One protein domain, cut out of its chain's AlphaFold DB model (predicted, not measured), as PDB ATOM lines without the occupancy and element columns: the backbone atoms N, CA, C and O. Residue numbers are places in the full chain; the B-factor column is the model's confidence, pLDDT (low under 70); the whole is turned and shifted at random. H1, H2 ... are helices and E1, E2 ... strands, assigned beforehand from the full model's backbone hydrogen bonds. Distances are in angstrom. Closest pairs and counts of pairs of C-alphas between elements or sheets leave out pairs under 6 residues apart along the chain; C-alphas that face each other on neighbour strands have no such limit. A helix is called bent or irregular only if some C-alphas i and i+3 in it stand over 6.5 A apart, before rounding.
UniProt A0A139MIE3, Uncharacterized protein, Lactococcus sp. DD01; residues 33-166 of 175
ATOM      1  N   TYR A  33     205.429 -14.442 -35.617       95.44
ATOM      2  CA  TYR A  33     206.451 -13.609 -36.232       95.44
ATOM      3  C   TYR A  33     206.122 -12.144 -36.001       95.44
ATOM      4  O   TYR A  33     204.999 -11.719 -36.258       95.44
ATOM      5  N   SER A  34     207.116 -11.368 -35.588       95.88
ATOM      6  CA  SER A  34     206.985  -9.928 -35.374       95.88
ATOM      7  C   SER A  34     208.087  -9.174 -36.103       95.88
ATOM      8  O   SER A  34     209.230  -9.625 -36.155       95.88
ATOM      9  N   SER A  35     207.755  -8.010 -36.656       96.12
ATOM     10  CA  SER A  35     208.744  -7.025 -37.096       96.12
ATOM     11  C   SER A  35     208.916  -5.980 -36.000       96.12
ATOM     12  O   SER A  35     207.940  -5.305 -35.670       96.12
ATOM     13  N   GLY A  36     210.124  -5.841 -35.463       96.62
ATOM     14  CA  GLY A  36     210.500  -4.778 -34.532       96.62
ATOM     15  C   GLY A  36     211.398  -3.745 -35.204       96.62
ATOM     16  O   GLY A  36     212.175  -4.085 -36.092       96.62
ATOM     17  N   TYR A  37     211.303  -2.494 -34.778       96.94
ATOM     18  CA  TYR A  37     212.075  -1.362 -35.276       96.94
ATOM     19  C   TYR A  37     212.746  -0.684 -34.094       96.94
ATOM     20  O   TYR A  37     212.090  -0.421 -33.086       96.94
ATOM     21  N   GLY A  38     214.035  -0.391 -34.200       95.31
ATOM     22  CA  GLY A  38     214.746   0.251 -33.108       95.31
ATOM     23  C   GLY A  38     216.234   0.404 -33.352       95.31
ATOM     24  O   GLY A  38     216.679   0.586 -34.484       95.31
ATOM     25  N   VAL A  39     217.000   0.315 -32.271       94.06
ATOM     26  CA  VAL A  39     218.450   0.486 -32.249       94.06
ATOM     27  C   VAL A  39     219.108  -0.787 -31.743       94.06
ATOM     28  O   VAL A  39     218.756  -1.316 -30.691       94.06
ATOM     29  N   PHE A  40     220.094  -1.271 -32.484       91.56
ATOM     30  CA  PHE A  40     221.062  -2.231 -31.992       91.56
ATOM     31  C   PHE A  40     222.286  -1.482 -31.479       91.56
ATOM     32  O   PHE A  40     222.862  -0.677 -32.210       91.56
ATOM     33  N   ARG A  41     222.710  -1.775 -30.253       88.25
ATOM     34  CA  ARG A  41     223.940  -1.238 -29.676       88.25
ATOM     35  C   ARG A  41     224.980  -2.337 -29.520       88.25
ATOM     36  O   ARG A  41     224.745  -3.301 -28.783       88.25
ATOM     37  N   THR A  42     226.138  -2.167 -30.157       82.75
ATOM     38  CA  THR A  42     227.271  -3.073 -29.954       82.75
ATOM     39  C   THR A  42     227.917  -2.857 -28.587       82.75
ATOM     40  O   THR A  42     227.940  -1.751 -28.052       82.75
ATOM     41  N   GLN A  43     228.436  -3.934 -27.999       71.44
ATOM     42  CA  GLN A  43     229.172  -3.898 -26.730       71.44
ATOM     43  C   GLN A  43     230.695  -3.797 -26.927       71.44
ATOM     44  O   GLN A  43     231.421  -3.555 -25.962       71.44
ATOM     45  N   LYS A  44     231.210  -4.010 -28.149       62.66
ATOM     46  CA  LYS A  44     232.653  -3.989 -28.433       62.66
ATOM     47  C   LYS A  44     233.008  -2.832 -29.364       62.66
ATOM     48  O   LYS A  44     232.718  -2.883 -30.549       62.66
ATOM     49  N   ASN A  45     233.810  -1.898 -28.858       52.91
ATOM     50  CA  ASN A  45     234.526  -0.884 -29.650       52.91
ATOM     51  C   ASN A  45     235.585  -1.459 -30.615       52.91
ATOM     52  O   ASN A  45     236.341  -0.703 -31.219       52.91
ATOM     53  N   TRP A  46     235.711  -2.787 -30.720       45.66
ATOM     54  CA  TRP A  46     236.871  -3.411 -31.357       45.66
ATOM     55  C   TRP A  46     236.777  -3.541 -32.873       45.66
ATOM     56  O   TRP A  46     237.816  -3.474 -33.516       45.66
ATOM     57  N   ASN A  47     235.575  -3.677 -33.434       49.31
ATOM     58  CA  ASN A  47     235.378  -3.735 -34.878       49.31
ATOM     59  C   ASN A  47     234.235  -2.793 -35.243       49.31
ATOM     60  O   ASN A  47     233.111  -2.978 -34.783       49.31
ATOM     61  N   SER A  48     234.509  -1.841 -36.129       55.50
ATOM     62  CA  SER A  48     233.545  -0.941 -36.783       55.50
ATOM     63  C   SER A  48     232.397  -1.644 -37.528       55.50
ATOM     64  O   SER A  48     231.551  -0.978 -38.118       55.50
ATOM     65  N   ASP A  49     232.370  -2.977 -37.512       65.62
ATOM     66  CA  ASP A  49     231.664  -3.815 -38.475       65.62
ATOM     67  C   ASP A  49     230.465  -4.569 -37.872       65.62
ATOM     68  O   ASP A  49     229.843  -5.366 -38.576       65.62
ATOM     69  N   PHE A  50     230.131  -4.341 -36.590       77.44
ATOM     70  CA  PHE A  50     228.966  -4.941 -35.913       77.44
ATOM     71  C   PHE A  50     228.920  -6.478 -36.043       77.44
ATOM     72  O   PHE A  50     227.904  -7.077 -36.403       77.44
ATOM     73  N   GLU A  51     230.049  -7.144 -35.776       76.88
ATOM     74  CA  GLU A  51     230.169  -8.613 -35.839       76.88
ATOM     75  C   GLU A  51     229.188  -9.336 -34.905       76.88
ATOM     76  O   GLU A  51     228.699 -10.427 -35.204       76.88
ATOM     77  N   ASP A  52     228.852  -8.711 -33.785       79.62
ATOM     78  CA  ASP A  52     227.826  -9.175 -32.861       79.62
ATOM     79  C   ASP A  52     226.420  -9.125 -33.473       79.62
ATOM     80  O   ASP A  52     225.653 -10.076 -33.315       79.62
ATOM     81  N   LEU A  53     226.096  -8.076 -34.235       85.81
ATOM     82  CA  LEU A  53     224.855  -8.010 -35.007       85.81
ATOM     83  C   LEU A  53     224.825  -9.092 -36.090       85.81
ATOM     84  O   LEU A  53     223.821  -9.790 -36.216       85.81
ATOM     85  N   LYS A  54     225.929  -9.304 -36.821       84.44
ATOM     86  CA  LYS A  54     226.046 -10.408 -37.799       84.44
ATOM     87  C   LYS A  54     225.797 -11.765 -37.153       84.44
ATOM     88  O   LYS A  54     225.067 -12.592 -37.697       84.44
ATOM     89  N   SER A  55     226.341 -11.948 -35.956       82.06
ATOM     90  CA  SER A  55     226.192 -13.166 -35.167       82.06
ATOM     91  C   SER A  55     224.810 -13.315 -34.525       82.06
ATOM     92  O   SER A  55     224.501 -14.396 -34.043       82.06
ATOM     93  N   SER A  56     223.964 -12.277 -34.513       84.88
ATOM     94  CA  SER A  56     222.622 -12.338 -33.909       84.88
ATOM     95  C   SER A  56     221.625 -13.163 -34.727       84.88
ATOM     96  O   SER A  56     220.639 -13.671 -34.191       84.88
ATOM     97  N   LYS A  57     221.868 -13.331 -36.032       89.19
ATOM     98  CA  LYS A  57     220.946 -14.032 -36.922       89.19
ATOM     99  C   LYS A  57     220.865 -15.520 -36.577       89.19
ATOM    100  O   LYS A  57     221.851 -16.246 -36.619       89.19
ATOM    101  N   GLY A  58     219.655 -15.987 -36.303       88.00
ATOM    102  CA  GLY A  58     219.358 -17.352 -35.881       88.00
ATOM    103  C   GLY A  58     219.608 -17.618 -34.396       88.00
ATOM    104  O   GLY A  58     219.410 -18.755 -33.972       88.00
ATOM    105  N   ILE A  59     220.008 -16.607 -33.621       86.38
ATOM    106  CA  ILE A  59     220.310 -16.730 -32.193       86.38
ATOM    107  C   ILE A  59     219.100 -16.355 -31.344       86.38
ATOM    108  O   ILE A  59     218.285 -15.501 -31.703       86.38
ATOM    109  N   GLU A  60     218.999 -17.027 -30.203       89.06
ATOM    110  CA  GLU A  60     217.988 -16.767 -29.192       89.06
ATOM    111  C   GLU A  60     218.406 -15.625 -28.259       89.06
ATOM    112  O   GLU A  60     219.551 -15.531 -27.807       89.06
ATOM    113  N   TYR A  61     217.436 -14.768 -27.977       88.06
ATOM    114  CA  TYR A  61     217.479 -13.646 -27.057       88.06
ATOM    115  C   TYR A  61     216.328 -13.790 -26.064       88.06
ATOM    116  O   TYR A  61     215.376 -14.534 -26.281       88.06
ATOM    117  N   PHE A  62     216.399 -13.043 -24.982       86.38
ATOM    118  CA  PHE A  62     215.330 -12.870 -24.029       86.38
ATOM    119  C   PHE A  62     214.713 -11.485 -24.186       86.38
ATOM    120  O   PHE A  62     215.420 -10.487 -24.309       86.38
ATOM    121  N   SER A  63     213.387 -11.445 -24.151       87.25
ATOM    122  CA  SER A  63     212.582 -10.236 -24.035       87.25
ATOM    123  C   SER A  63     211.888 -10.255 -22.679       87.25
ATOM    124  O   SER A  63     211.284 -11.264 -22.320       87.25
ATOM    125  N   PHE A  64     211.960  -9.164 -21.921       82.62
ATOM    126  CA  PHE A  64     211.153  -9.015 -20.709       82.62
ATOM    127  C   PHE A  64     209.809  -8.390 -21.069       82.62
ATOM    128  O   PHE A  64     209.764  -7.291 -21.622       82.62
ATOM    129  N   ASP A  65     208.716  -9.074 -20.749       79.44
ATOM    130  CA  ASP A  65     207.378  -8.517 -20.887       79.44
ATOM    131  C   ASP A  65     206.985  -7.825 -19.576       79.44
ATOM    132  O   ASP A  65     206.798  -8.466 -18.540       79.44
ATOM    133  N   TYR A  66     206.862  -6.496 -19.605       74.19
ATOM    134  CA  TYR A  66     206.574  -5.709 -18.405       74.19
ATOM    135  C   TYR A  66     205.145  -5.912 -17.873       74.19
ATOM    136  O   TYR A  66     204.917  -5.746 -16.672       74.19
ATOM    137  N   LYS A  67     204.189  -6.289 -18.736       77.38
ATOM    138  CA  LYS A  67     202.776  -6.487 -18.370       77.38
ATOM    139  C   LYS A  67     202.611  -7.769 -17.558       77.38
ATOM    140  O   LYS A  67     201.938  -7.783 -16.529       77.38
ATOM    141  N   THR A  68     203.254  -8.841 -18.005       80.06
ATOM    142  CA  THR A  68     203.206 -10.171 -17.378       80.06
ATOM    143  C   THR A  68     204.336 -10.403 -16.373       80.06
ATOM    144  O   THR A  68     204.237 -11.306 -15.546       80.06
ATOM    145  N   LYS A  69     205.380  -9.561 -16.392       75.06
ATOM    146  CA  LYS A  69     206.618  -9.699 -15.605       75.06
ATOM    147  C   LYS A  69     207.352 -11.018 -15.867       75.06
ATOM    148  O   LYS A  69     208.038 -11.534 -14.983       75.06
ATOM    149  N   GLU A  70     207.221 -11.558 -17.075       78.19
ATOM    150  CA  GLU A  70     207.864 -12.800 -17.496       78.19
ATOM    151  C   GLU A  70     209.014 -12.525 -18.473       78.19
ATOM    152  O   GLU A  70     208.968 -11.600 -19.286       78.19
ATOM    153  N   MET A  71     210.051 -13.363 -18.411       80.94
ATOM    154  CA  MET A  71     211.064 -13.433 -19.464       80.94
ATOM    155  C   MET A  71     210.574 -14.389 -20.548       80.94
ATOM    156  O   MET A  71     210.216 -15.532 -20.258       80.94
ATOM    157  N   GLN A  72     210.618 -13.945 -21.796       85.69
ATOM    158  CA  GLN A  72     210.270 -14.742 -22.961       85.69
ATOM    159  C   GLN A  72     211.504 -14.981 -23.826       85.69
ATOM    160  O   GLN A  72     212.257 -14.052 -24.112       85.69
ATOM    161  N   LEU A  73     211.692 -16.224 -24.268       88.25
ATOM    162  CA  LEU A  73     212.710 -16.563 -25.253       88.25
ATOM    163  C   LEU A  73     212.200 -16.212 -26.654       88.25
ATOM    164  O   LEU A  73     211.100 -16.600 -27.045       88.25
ATOM    165  N   VAL A  74     213.010 -15.488 -27.410       92.31
ATOM    166  CA  VAL A  74     212.723 -15.076 -28.783       92.31
ATOM    167  C   VAL A  74     213.915 -15.390 -29.665       92.31
ATOM    168  O   VAL A  74     215.046 -15.441 -29.193       92.31
ATOM    169  N   LYS A  75     213.699 -15.555 -30.963       93.44
ATOM    170  CA  LYS A  75     214.767 -15.799 -31.928       93.44
ATOM    171  C   LYS A  75     214.826 -14.675 -32.946       93.44
ATOM    172  O   LYS A  75     213.833 -14.375 -33.606       93.44
ATOM    173  N   VAL A  76     216.004 -14.086 -33.119       93.94
ATOM    174  CA  VAL A  76     216.250 -13.113 -34.188       93.94
ATOM    175  C   VAL A  76     216.414 -13.887 -35.492       93.94
ATOM    176  O   VAL A  76     217.398 -14.590 -35.692       93.94
ATOM    177  N   VAL A  77     215.433 -13.817 -36.386       95.19
ATOM    178  CA  VAL A  77     215.419 -14.590 -37.640       95.19
ATOM    179  C   VAL A  77     216.260 -13.912 -38.712       95.19
ATOM    180  O   VAL A  77     216.975 -14.574 -39.465       95.19
ATOM    181  N   ASP A  78     216.139 -12.592 -38.817       95.38
ATOM    182  CA  ASP A  78     216.803 -11.769 -39.820       95.38
ATOM    183  C   ASP A  78     216.724 -10.295 -39.401       95.38
ATOM    184  O   ASP A  78     215.938  -9.938 -38.522       95.38
ATOM    185  N   TYR A  79     217.510  -9.430 -40.035       95.12
ATOM    186  CA  TYR A  79     217.463  -7.991 -39.781       95.12
ATOM    187  C   TYR A  79     217.786  -7.180 -41.047       95.12
ATOM    188  O   TYR A  79     218.298  -7.703 -42.044       95.12
ATOM    189  N   VAL A  80     217.461  -5.889 -41.009       94.50
ATOM    190  CA  VAL A  80     217.832  -4.865 -41.991       94.50
ATOM    191  C   VAL A  80     218.441  -3.694 -41.233       94.50
ATOM    192  O   VAL A  80     217.910  -3.279 -40.209       94.50
ATOM    193  N   ILE A  81     219.555  -3.177 -41.745       92.38
ATOM    194  CA  ILE A  81     220.255  -2.004 -41.216       92.38
ATOM    195  C   ILE A  81     219.887  -0.796 -42.079       92.38
ATOM    196  O   ILE A  81     219.867  -0.916 -43.303       92.38
ATOM    197  N   SER A  82     219.628   0.354 -41.451       91.06
ATOM    198  CA  SER A  82     219.374   1.613 -42.167       91.06
ATOM    199  C   SER A  82     220.480   2.643 -41.981       91.06
ATOM    200  O   SER A  82     220.963   3.205 -42.958       91.06
ATOM    201  N   GLN A  83     220.859   2.935 -40.738       90.25
ATOM    202  CA  GLN A  83     221.797   4.010 -40.420       90.25
ATOM    203  C   GLN A  83     222.641   3.611 -39.213       90.25
ATOM    204  O   GLN A  83     222.148   2.927 -38.320       90.25
ATOM    205  N   GLN A  84     223.899   4.037 -39.205       89.56
ATOM    206  CA  GLN A  84     224.854   3.790 -38.133       89.56
ATOM    207  C   GLN A  84     225.321   5.118 -37.538       89.56
ATOM    208  O   GLN A  84     225.607   6.061 -38.276       89.56
ATOM    209  N   GLU A  85     225.455   5.158 -36.217       88.38
ATOM    210  CA  GLU A  85     226.084   6.241 -35.475       88.38
ATOM    211  C   GLU A  85     226.845   5.670 -34.271       88.38
ATOM    212  O   GLU A  85     226.264   5.055 -33.381       88.38
ATOM    213  N   ASN A  86     228.162   5.891 -34.218       86.25
ATOM    214  CA  ASN A  86     229.033   5.366 -33.158       86.25
ATOM    215  C   ASN A  86     228.878   3.836 -32.973       86.25
ATOM    216  O   ASN A  86     229.076   3.074 -33.919       86.25
ATOM    217  N   GLU A  87     228.534   3.399 -31.758       85.69
ATOM    218  CA  GLU A  87     228.287   2.004 -31.364       85.69
ATOM    219  C   GLU A  87     226.841   1.545 -31.658       85.69
ATOM    220  O   GLU A  87     226.433   0.468 -31.223       85.69
ATOM    221  N   GLU A  88     226.028   2.361 -32.330       89.50
ATOM    222  CA  GLU A  88     224.589   2.151 -32.478       89.50
ATOM    223  C   GLU A  88     224.176   2.094 -33.955       89.50
ATOM    224  O   GLU A  88     224.686   2.822 -34.807       89.50
ATOM    225  N   VAL A  89     223.236   1.208 -34.276       91.75
ATOM    226  CA  VAL A  89     222.698   1.027 -35.627       91.75
ATOM    227  C   VAL A  89     221.186   0.947 -35.566       91.75
ATOM    228  O   VAL A  89     220.627   0.161 -34.806       91.75
ATOM    229  N   LYS A  90     220.508   1.718 -36.413       95.06
ATOM    230  CA  LYS A  90     219.066   1.610 -36.614       95.06
ATOM    231  C   LYS A  90     218.749   0.339 -37.387       95.06
ATOM    232  O   LYS A  90     219.247   0.141 -38.502       95.06
ATOM    233  N   VAL A  91     217.909  -0.501 -36.798       95.56
ATOM    234  CA  VAL A  91     217.590  -1.834 -37.304       95.56
ATOM    235  C   VAL A  91     216.090  -2.077 -37.363       95.56
ATOM    236  O   VAL A  91     215.344  -1.714 -36.455       95.56
ATOM    237  N   ALA A  92     215.663  -2.762 -38.422       97.25
ATOM    238  CA  ALA A  92     214.419  -3.518 -38.424       97.25
ATOM    239  C   ALA A  92     214.761  -4.999 -38.239       97.25
ATOM    240  O   ALA A  92     215.642  -5.522 -38.919       97.25
ATOM    241  N   VAL A  93     214.079  -5.680 -37.327       96.75
ATOM    242  CA  VAL A  93     214.387  -7.050 -36.911       96.75
ATOM    243  C   VAL A  93     213.160  -7.921 -37.109       96.75
ATOM    244  O   VAL A  93     212.064  -7.569 -36.673       96.75
ATOM    245  N   LEU A  94     213.345  -9.071 -37.749       97.19
ATOM    246  CA  LEU A  94     212.349 -10.130 -37.796       97.19
ATOM    247  C   LEU A  94     212.573 -11.070 -36.616       97.19
ATOM    248  O   LEU A  94     213.645 -11.661 -36.481       97.19
ATOM    249  N   ILE A  95     211.545 -11.227 -35.793       96.62
ATOM    250  CA  ILE A  95     211.604 -11.976 -34.542       96.62
ATOM    251  C   ILE A  95     210.612 -13.128 -34.610       96.62
ATOM    252  O   ILE A  95     209.487 -12.958 -35.077       96.62
ATOM    253  N   GLU A  96     211.045 -14.293 -34.154       95.81
ATOM    254  CA  GLU A  96     210.223 -15.481 -33.959       95.81
ATOM    255  C   GLU A  96     210.028 -15.728 -32.466       95.81
ATOM    256  O   GLU A  96     210.985 -15.658 -31.690       95.81
ATOM    257  N   SER A  97     208.798 -16.021 -32.063       94.00
ATOM    258  CA  SER A  97     208.438 -16.235 -30.665       94.00
ATOM    259  C   SER A  97     207.238 -17.180 -30.517       94.00
ATOM    260  O   SER A  97     206.551 -17.507 -31.483       94.00
ATOM    261  N   ASP A  98     206.999 -17.658 -29.297       92.00
ATOM    262  CA  ASP A  98     205.869 -18.527 -28.927       92.00
ATOM    263  C   ASP A  98     204.641 -17.758 -28.397       92.00
ATOM    264  O   ASP A  98     203.524 -18.278 -28.393       92.00
ATOM    265  N   LYS A  99     204.857 -16.517 -27.956       90.75
ATOM    266  CA  LYS A  99     203.851 -15.535 -27.537       90.75
ATOM    267  C   LYS A  99     204.080 -14.219 -28.277       90.75
ATOM    268  O   LYS A  99     205.192 -13.946 -28.737       90.75
ATOM    269  N   GLU A 100     203.031 -13.414 -28.388       90.81
ATOM    270  CA  GLU A 100     203.114 -12.075 -28.967       90.81
ATOM    271  C   GLU A 100     204.024 -11.174 -28.128       90.81
ATOM    272  O   GLU A 100     203.992 -11.225 -26.900       90.81
ATOM    273  N   LEU A 101     204.846 -10.369 -28.804       90.69
ATOM    274  CA  LEU A 101     205.731  -9.418 -28.145       90.69
ATOM    275  C   LEU A 101     205.008  -8.099 -27.916       90.69
ATOM    276  O   LEU A 101     204.463  -7.513 -28.851       90.69
ATOM    277  N   SER A 102     205.077  -7.618 -26.680       88.75
ATOM    278  CA  SER A 102     204.614  -6.287 -26.306       88.75
ATOM    279  C   SER A 102     205.602  -5.238 -26.823       88.75
ATOM    280  O   SER A 102     206.738  -5.182 -26.347       88.75
ATOM    281  N   PHE A 103     205.166  -4.424 -27.785       90.69
ATOM    282  CA  PHE A 103     205.870  -3.221 -28.238       90.69
ATOM    283  C   PHE A 103     205.276  -1.977 -27.574       90.69
ATOM    284  O   PHE A 103     204.084  -1.989 -27.266       90.69
ATOM    285  N   PRO A 104     206.080  -0.926 -27.347       87.75
ATOM    286  CA  PRO A 104     205.573   0.312 -26.774       87.75
ATOM    287  C   PRO A 104     204.591   1.002 -27.730       87.75
ATOM    288  O   PRO A 104     204.782   1.000 -28.951       87.75
ATOM    289  N   GLU A 105     203.538   1.591 -27.168       87.31
ATOM    290  CA  GLU A 105     202.508   2.313 -27.931       87.31
ATOM    291  C   GLU A 105     202.882   3.789 -28.166       87.31
ATOM    292  O   GLU A 105     202.394   4.415 -29.110       87.31
ATOM    293  N   SER A 106     203.790   4.331 -27.349       84.56
ATOM    294  CA  SER A 106     204.334   5.687 -27.453       84.56
ATOM    295  C   SER A 106     205.836   5.729 -27.132       84.56
ATOM    296  O   SER A 106     206.418   4.761 -26.640       84.56
ATOM    297  N   ASP A 107     206.479   6.865 -27.405       81.12
ATOM    298  CA  ASP A 107     207.908   7.050 -27.124       81.12
ATOM    299  C   ASP A 107     208.223   7.201 -25.622       81.12
ATOM    300  O   ASP A 107     209.374   7.014 -25.226       81.12
ATOM    301  N   ASP A 108     207.201   7.444 -24.794       81.88
ATOM    302  CA  ASP A 108     207.312   7.545 -23.333       81.88
ATOM    303  C   ASP A 108     207.360   6.168 -22.643       81.88
ATOM    304  O   ASP A 108     207.782   6.057 -21.493       81.88
ATOM    305  N   GLU A 109     206.945   5.101 -23.332       78.81
ATOM    306  CA  GLU A 109     206.924   3.744 -22.782       78.81
ATOM    307  C   GLU A 109     208.284   3.035 -22.867       78.81
ATOM    308  O   GLU A 109     209.138   3.316 -23.714       78.81
ATOM    309  N   LEU A 110     208.484   2.028 -22.010       82.12
ATOM    310  CA  LEU A 110     209.676   1.184 -22.042       82.12
ATOM    311  C   LEU A 110     209.772   0.427 -23.377       82.12
ATOM    312  O   LEU A 110     208.850  -0.279 -23.781       82.12
ATOM    313  N   ALA A 111     210.925   0.526 -24.036       85.38
ATOM    314  CA  ALA A 111     211.188  -0.209 -25.267       85.38
ATOM    315  C   ALA A 111     211.253  -1.725 -25.036       85.38
ATOM    316  O   ALA A 111     211.789  -2.198 -24.025       85.38
ATOM    317  N   THR A 112     210.826  -2.498 -26.035       86.50
ATOM    318  CA  THR A 112     211.046  -3.946 -26.055       86.50
ATOM    319  C   THR A 112     212.537  -4.199 -26.213       86.50
ATOM    320  O   THR A 112     213.127  -3.932 -27.260       86.50
ATOM    321  N   THR A 113     213.169  -4.698 -25.159       88.12
ATOM    322  CA  THR A 113     214.617  -4.892 -25.141       88.12
ATOM    323  C   THR A 113     214.937  -6.368 -25.321       88.12
ATOM    324  O   THR A 113     214.453  -7.194 -24.549       88.12
ATOM    325  N   LEU A 114     215.751  -6.696 -26.326       88.50
ATOM    326  CA  LEU A 114     216.260  -8.048 -26.529       88.50
ATOM    327  C   LEU A 114     217.704  -8.120 -26.045       88.50
ATOM    328  O   LEU A 114     218.600  -7.483 -26.608       88.50
ATOM    329  N   THR A 115     217.930  -8.939 -25.026       82.44
ATOM    330  CA  THR A 115     219.257  -9.242 -24.484       82.44
ATOM    331  C   THR A 115     219.491 -10.735 -24.539       82.44
ATOM    332  O   THR A 115     218.568 -11.531 -24.422       82.44
ATOM    333  N   LYS A 116     220.730 -11.172 -24.727       74.75
ATOM    334  CA  LYS A 116     221.049 -12.581 -24.476       74.75
ATOM    335  C   LYS A 116     221.065 -12.803 -22.943       74.75
ATOM    336  O   LYS A 116     221.030 -11.830 -22.196       74.75
ATOM    337  N   TYR A 117     221.126 -14.040 -22.448       56.91
ATOM    338  CA  TYR A 117     221.463 -14.327 -21.038       56.91
ATOM    339  C   TYR A 117     222.803 -15.072 -20.985       56.91
ATOM    340  O   TYR A 117     223.012 -16.003 -21.765       56.91
ATOM    341  N   MET A 118     223.720 -14.655 -20.107       51.50
ATOM    342  CA  MET A 118     224.873 -15.453 -19.689       51.50
ATOM    343  C   MET A 118     224.536 -16.002 -18.311       51.50
ATOM    344  O   MET A 118     224.138 -15.258 -17.419       51.50
ATOM    345  N   SER A 119     224.677 -17.313 -18.144       43.09
ATOM    346  CA  SER A 119     224.162 -18.068 -16.997       43.09
ATOM    347  C   SER A 119     224.808 -17.770 -15.641       43.09
ATOM    348  O   SER A 119     224.379 -18.346 -14.647       43.09
ATOM    349  N   ASP A 120     225.787 -16.869 -15.565       40.88
ATOM    350  CA  ASP A 120     226.544 -16.622 -14.331       40.88
ATOM    351  C   ASP A 120     226.042 -15.431 -13.506       40.88
ATOM    352  O   ASP A 120     226.714 -14.994 -12.570       40.88
ATOM    353  N   LEU A 121     224.863 -14.884 -13.808       43.62
ATOM    354  CA  LEU A 121     224.411 -13.644 -13.179       43.62
ATOM    355  C   LEU A 121     223.096 -13.819 -12.437       43.62
ATOM    356  O   LEU A 121     222.024 -13.792 -13.034       43.62
ATOM    357  N   GLY A 122     223.260 -13.986 -11.118       44.66
ATOM    358  CA  GLY A 122     222.467 -13.357 -10.061       44.66
ATOM    359  C   GLY A 122     220.973 -13.673 -10.001       44.66
ATOM    360  O   GLY A 122     220.240 -13.668 -10.978       44.66
ATOM    361  N   THR A 123     220.456 -13.871  -8.794       44.72
ATOM    362  CA  THR A 123     219.033 -14.161  -8.550       44.72
ATOM    363  C   THR A 123     218.112 -12.932  -8.641       44.72
ATOM    364  O   THR A 123     216.942 -13.033  -8.268       44.72
ATOM    365  N   LYS A 124     218.600 -11.765  -9.096       47.62
ATOM    366  CA  LYS A 124     217.863 -10.487  -9.073       47.62
ATOM    367  C   LYS A 124     217.722  -9.852 -10.460       47.62
ATOM    368  O   LYS A 124     218.653  -9.834 -11.256       47.62
ATOM    369  N   LEU A 125     216.560  -9.237 -10.697       48.44
ATOM    370  CA  LEU A 125     216.183  -8.545 -11.941       48.44
ATOM    371  C   LEU A 125     217.129  -7.389 -12.315       48.44
ATOM    372  O   LEU A 125     217.359  -7.123 -13.488       48.44
ATOM    373  N   THR A 126     217.724  -6.725 -11.326       47.81
ATOM    374  CA  THR A 126     218.729  -5.674 -11.547       47.81
ATOM    375  C   THR A 126     220.020  -6.223 -12.144       47.81
ATOM    376  O   THR A 126     220.655  -5.556 -12.956       47.81
ATOM    377  N   ASP A 127     220.383  -7.456 -11.791       43.56
ATOM    378  CA  ASP A 127     221.606  -8.109 -12.261       43.56
ATOM    379  C   ASP A 127     221.428  -8.602 -13.712       43.56
ATOM    380  O   ASP A 127     222.391  -8.687 -14.470       43.56
ATOM    381  N   LEU A 128     220.181  -8.842 -14.135       49.19
ATOM    382  CA  LEU A 128     219.790  -9.185 -15.509       49.19
ATOM    383  C   LEU A 128     219.914  -8.004 -16.487       49.19
ATOM    384  O   LEU A 128     220.260  -8.210 -17.646       49.19
ATOM    385  N   ILE A 129     219.668  -6.771 -16.034       48.94
ATOM    386  CA  ILE A 129     219.681  -5.571 -16.893       48.94
ATOM    387  C   ILE A 129     221.114  -5.156 -17.275       48.94
ATOM    388  O   ILE A 129     221.341  -4.632 -18.363       48.94
ATOM    389  N   PHE A 130     222.098  -5.410 -16.407       41.94
ATOM    390  CA  PHE A 130     223.473  -4.917 -16.582       41.94
ATOM    391  C   PHE A 130     224.485  -5.971 -17.021       41.94
ATOM    392  O   PHE A 130     225.657  -5.654 -17.262       41.94
ATOM    393  N   SER A 131     224.073  -7.229 -17.126       41.56
ATOM    394  CA  SER A 131     225.023  -8.310 -17.271       41.56
ATOM    395  C   SER A 131     225.325  -8.667 -18.721       41.56
ATOM    396  O   SER A 131     224.772  -9.570 -19.327       41.56
ATOM    397  N   ARG A 132     226.241  -7.846 -19.243       54.53
ATOM    398  CA  ARG A 132     227.219  -8.050 -20.318       54.53
ATOM    399  C   ARG A 132     227.271  -9.445 -20.924       54.53
ATOM    400  O   ARG A 132     227.692 -10.403 -20.282       54.53
ATOM    401  N   ILE A 133     226.996  -9.489 -22.220       50.59
ATOM    402  CA  ILE A 133     227.141 -10.681 -23.041       50.59
ATOM    403  C   ILE A 133     227.832 -10.275 -24.326       50.59
ATOM    404  O   ILE A 133     227.710  -9.142 -24.781       50.59
ATOM    405  N   GLU A 134     228.560 -11.213 -24.915       53.41
ATOM    406  CA  GLU A 134     229.324 -11.095 -26.162       53.41
ATOM    407  C   GLU A 134     228.512 -10.618 -27.385       53.41
ATOM    408  O   GLU A 134     229.066 -10.472 -28.472       53.41
ATOM    409  N   TYR A 135     227.213 -10.388 -27.206       61.78
ATOM    410  CA  TYR A 135     226.223 -10.063 -28.212       61.78
ATOM    411  C   TYR A 135     225.572  -8.733 -27.807       61.78
ATOM    412  O   TYR A 135     225.154  -8.579 -26.657       61.78
ATOM    413  N   GLY A 136     225.523  -7.766 -28.728       76.81
ATOM    414  CA  GLY A 136     224.920  -6.455 -28.489       76.81
ATOM    415  C   GLY A 136     223.431  -6.510 -28.130       76.81
ATOM    416  O   GLY A 136     222.794  -7.567 -28.153       76.81
ATOM    417  N   ILE A 137     222.885  -5.354 -27.767       86.12
ATOM    418  CA  ILE A 137     221.526  -5.216 -27.227       86.12
ATOM    419  C   ILE A 137     220.621  -4.620 -28.297       86.12
ATOM    420  O   ILE A 137     220.985  -3.618 -28.913       86.12
ATOM    421  N   PHE A 138     219.430  -5.189 -28.484       91.12
ATOM    422  CA  PHE A 138     218.379  -4.538 -29.263       91.12
ATOM    423  C   PHE A 138     217.460  -3.758 -28.331       91.12
ATOM    424  O   PHE A 138     216.915  -4.328 -27.390       91.12
ATOM    425  N   ARG A 139     217.241  -2.483 -28.632       92.75
ATOM    426  CA  ARG A 139     216.153  -1.669 -28.091       92.75
ATOM    427  C   ARG A 139     215.150  -1.444 -29.212       92.75
ATOM    428  O   ARG A 139     215.489  -0.771 -30.176       92.75
ATOM    429  N   LEU A 140     213.959  -2.025 -29.123       94.12
ATOM    430  CA  LEU A 140     212.924  -1.929 -30.149       94.12
ATOM    431  C   LEU A 140     211.814  -0.995 -29.672       94.12
ATOM    432  O   LEU A 140     211.111  -1.274 -28.703       94.12
ATOM    433  N   ASP A 141     211.682   0.117 -30.378       92.56
ATOM    434  CA  ASP A 141     210.812   1.232 -30.024       92.56
ATOM    435  C   ASP A 141     209.458   1.153 -30.724       92.56
ATOM    436  O   ASP A 141     208.537   1.861 -30.349       92.56
ATOM    437  N   LYS A 142     209.327   0.328 -31.768       94.50
ATOM    438  CA  LYS A 142     208.062   0.061 -32.463       94.50
ATOM    439  C   LYS A 142     208.047  -1.377 -32.946       94.50
ATOM    440  O   LYS A 142     209.095  -1.964 -33.213       94.50
ATOM    441  N   GLY A 143     206.865  -1.940 -33.146       94.88
ATOM    442  CA  GLY A 143     206.757  -3.243 -33.779       94.88
ATOM    443  C   GLY A 143     205.328  -3.691 -34.003       94.88
ATOM    444  O   GLY A 143     204.377  -3.012 -33.630       94.88
ATOM    445  N   LYS A 144     205.189  -4.821 -34.690       94.38
ATOM    446  CA  LYS A 144     203.899  -5.446 -34.992       94.38
ATOM    447  C   LYS A 144     204.075  -6.917 -35.327       94.38
ATOM    448  O   LYS A 144     205.106  -7.309 -35.878       94.38
ATOM    449  N   VAL A 145     203.034  -7.702 -35.075       94.81
ATOM    450  CA  VAL A 145     202.922  -9.072 -35.587       94.81
ATOM    451  C   VAL A 145     202.794  -9.040 -37.112       94.81
ATOM    452  O   VAL A 145     202.106  -8.191 -37.684       94.81
ATOM    453  N   ILE A 146     203.453  -9.980 -37.782       93.12
ATOM    454  CA  ILE A 146     203.345 -10.198 -39.222       93.12
ATOM    455  C   ILE A 146     202.868 -11.622 -39.508       93.12
ATOM    456  O   ILE A 146     203.169 -12.573 -38.792       93.12
ATOM    457  N   SER A 147     202.120 -11.785 -40.595       89.69
ATOM    458  CA  SER A 147     201.634 -13.100 -41.017       89.69
ATOM    459  C   SER A 147     202.735 -13.966 -41.644       89.69
ATOM    460  O   SER A 147     203.697 -13.461 -42.229       89.69
ATOM    461  N   GLU A 148     202.538 -15.288 -41.652       84.25
ATOM    462  CA  GLU A 148     203.458 -16.241 -42.302       84.25
ATOM    463  C   GLU A 148     203.672 -15.936 -43.800       84.25
ATOM    464  O   GLU A 148     204.749 -16.162 -44.352       84.25
ATOM    465  N   LYS A 149     202.656 -15.379 -44.478       86.44
ATOM    466  CA  LYS A 149     202.776 -14.938 -45.878       86.44
ATOM    467  C   LYS A 149     203.732 -13.750 -46.013       86.44
ATOM    468  O   LYS A 149     204.532 -13.717 -46.944       86.44
ATOM    469  N   GLN A 150     203.658 -12.797 -45.084       89.44
ATOM    470  CA  GLN A 150     204.495 -11.594 -45.067       89.44
ATOM    471  C   GLN A 150     205.949 -11.905 -44.704       89.44
ATOM    472  O   GLN A 150     206.849 -11.310 -45.287       89.44
ATOM    473  N   LYS A 151     206.187 -12.886 -43.826       90.94
ATOM    474  CA  LYS A 151     207.526 -13.341 -43.418       90.94
ATOM    475  C   LYS A 151     208.478 -13.586 -44.596       90.94
ATOM    476  O   LYS A 151     209.634 -13.178 -44.536       90.94
ATOM    477  N   LYS A 152     208.016 -14.217 -45.686       89.69
ATOM    478  CA  LYS A 152     208.873 -14.517 -46.855       89.69
ATOM    479  C   LYS A 152     209.431 -13.263 -47.533       89.69
ATOM    480  O   LYS A 152     210.568 -13.279 -47.987       89.69
ATOM    481  N   ASN A 153     208.649 -12.186 -47.559       92.31
ATOM    482  CA  ASN A 153     208.997 -10.926 -48.216       92.31
ATOM    483  C   ASN A 153     209.176  -9.789 -47.200       92.31
ATOM    484  O   ASN A 153     209.036  -8.622 -47.552       92.31
ATOM    485  N   TRP A 154     209.473 -10.112 -45.938       94.12
ATOM    486  CA  TRP A 154     209.391  -9.153 -44.834       94.12
ATOM    487  C   TRP A 154     210.286  -7.922 -45.037       94.12
ATOM    488  O   TRP A 154     209.884  -6.820 -44.683       94.12
ATOM    489  N   LYS A 155     211.448  -8.079 -45.691       94.19
ATOM    490  CA  LYS A 155     212.356  -6.966 -46.023       94.19
ATOM    491  C   LYS A 155     211.719  -5.914 -46.926       94.19
ATOM    492  O   LYS A 155     212.044  -4.745 -46.799       94.19
ATOM    493  N   GLN A 156     210.809  -6.315 -47.815       92.88
ATOM    494  CA  GLN A 156     210.063  -5.388 -48.678       92.88
ATOM    495  C   GLN A 156     208.975  -4.626 -47.908       92.88
ATOM    496  O   GLN A 156     208.431  -3.656 -48.417       92.88
ATOM    497  N   LEU A 157     208.643  -5.084 -46.697       90.25
ATOM    498  CA  LEU A 157     207.651  -4.481 -45.809       90.25
ATOM    499  C   LEU A 157     208.296  -3.606 -44.726       90.25
ATOM    500  O   LEU A 157     207.579  -3.098 -43.865       90.25
ATOM    501  N   VAL A 158     209.629  -3.486 -44.733       93.00
ATOM    502  CA  VAL A 158     210.356  -2.621 -43.807       93.00
ATOM    503  C   VAL A 158     210.053  -1.176 -44.162       93.00
ATOM    504  O   VAL A 158     210.332  -0.721 -45.270       93.00
ATOM    505  N   ASP A 159     209.492  -0.468 -43.194       92.38
ATOM    506  CA  ASP A 159     209.189   0.947 -43.311       92.38
ATOM    507  C   ASP A 159     210.418   1.785 -42.925       92.38
ATOM    508  O   ASP A 159     210.857   1.807 -41.770       92.38
ATOM    509  N   ILE A 160     211.004   2.450 -43.920       89.69
ATOM    510  CA  ILE A 160     212.201   3.280 -43.749       89.69
ATOM    511  C   ILE A 160     211.861   4.593 -43.029       89.69
ATOM    512  O   ILE A 160     212.714   5.130 -42.321       89.69
ATOM    513  N   GLU A 161     210.632   5.101 -43.151       92.00
ATOM    514  CA  GLU A 161     210.209   6.312 -42.444       92.00
ATOM    515  C   GLU A 161     210.162   6.050 -40.937       92.00
ATOM    516  O   GLU A 161     210.672   6.852 -40.151       92.00
ATOM    517  N   ILE A 162     209.660   4.875 -40.528       92.62
ATOM    518  CA  ILE A 162     209.710   4.436 -39.125       92.62
ATOM    519  C   ILE A 162     211.156   4.404 -38.614       92.62
ATOM    520  O   ILE A 162     211.433   4.964 -37.553       92.62
ATOM    521  N   LEU A 163     212.081   3.787 -39.360       91.31
ATOM    522  CA  LEU A 163     213.498   3.731 -38.976       91.31
ATOM    523  C   LEU A 163     214.123   5.121 -38.883       91.31
ATOM    524  O   LEU A 163     214.859   5.405 -37.944       91.31
ATOM    525  N   SER A 164     213.819   6.007 -39.824       89.56
ATOM    526  CA  SER A 164     214.394   7.353 -39.855       89.56
ATOM    527  C   SER A 164     214.024   8.157 -38.605       89.56
ATOM    528  O   SER A 164     214.884   8.846 -38.058       89.56
ATOM    529  N   ASN A 165     212.801   7.973 -38.102       91.62
ATOM    530  CA  ASN A 165     212.273   8.663 -36.924       91.62
ATOM    531  C   ASN A 165     212.714   8.065 -35.578       91.62
ATOM    532  O   ASN A 165     212.463   8.671 -34.543       91.62
ATOM    533  N   ILE A 166     213.358   6.894 -35.559       92.56
ATOM    534  CA  ILE A 166     213.886   6.318 -34.317       92.56
ATOM    535  C   ILE A 166     215.116   7.106 -33.865       92.56
ATOM    536  O   ILE A 166     216.081   7.253 -34.614       92.56
TER     537      ILE A 166
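AT A GLANCE: This is residues 33 to 166 of the 175 residues of an uncharacterized protein of Lactococcus sp. DD01 (UniProt A0A139MIE3). A small closed barrel of six antiparallel strands, several of them sharply bent, makes the core. The last three helices, H3, H4 and H5, follow one another over the outside of its wall at E1 and E4, H1 packs outside near E3, and the weakly modelled loop with H2 lies at the other end of the longest axis from H4. The printed part has 134 residues, with five named helices and six named strands in the order E1 H1 E2 E3 E4 E5 H2 E6 H3 H4 H5, class mixed. It is compact, with a radius of gyration of the C-alphas of 14.3 A, rounded, and spans 41 by 37 by 30 A.

IN THESE COORDINATES: The barrel has E1, residues 33 to 41, 22.4 A long from C-alpha 33 at (206.451, -13.609, -36.232); E2, residues 60 to 65, 15.8 A; E3, residues 70 to 85, 31.9 A; E4, residues 88 to 97, 24.5 A; E5, residues 112 to 115; and E6, residues 137 to 146, 22.3 A. E3 bends by 98 degrees at residue 82, and E6 by 82 degrees at residue 141. The helices are H1, residues 51 to 56; H2, residues 125 to 130; H3, residues 148 to 151; H4, residues 154 to 157; and H5, residues 160 to 165, ending at C-alpha 165 (212.273, 8.663, -36.924).

HOW THE PARTS SIT: Round the ring run E1, E4, E3, E2, E5, E6 and back to E1. Within hydrogen-bond range are N 36 and O 93 of E1 and E4, 2.9 A; N 77 and O 94 of E3 and E4, 2.8 A; N 63 and O 72 of E2 and E3, 2.8 A; N 62 and O 115 of E2 and E5, 2.7 A; N 114 and O 138 of E5 and E6, 2.8 A; and N 37 and O 142 of E1 and E6, 2.8 A. E2, E3 and E4 form a meander, each strand the antiparallel neighbour of the one before; with E5, the antiparallel neighbour of E2, they form a Greek key. H5 is on the barrel, outside it, at a height over the sheet of 7.8 A and slantwise to E4 at 57 degrees on the local plane; the closest C-alphas of H5 and E4 are those of Leu 163 and Lys 90, 6.4 A. H4, outside, is only just over E4, on which 3 of its 4 C-alphas fall, and H3, outside, only just over E1, also with 3 of 4. H1, outside at a height of 8.3 A, is over none of the strands. H2 is only just on the barrel, with 5 pairs of C-alphas within 10 A. Every O i to N i+4 pair is within range in H1 and H5, and 1 of 2 in H2; H3 and H4 are too short for one.

THE WHOLE: The C-alphas of Thr 123 and Gln 156 are the two farthest apart, 42.0 A. The printed part has no cut, and the link E4 to E5, 14 residues, is long. Mean pLDDT of the printed part is 81.6; residues 44 to 49 and 117 to 135 are under 70.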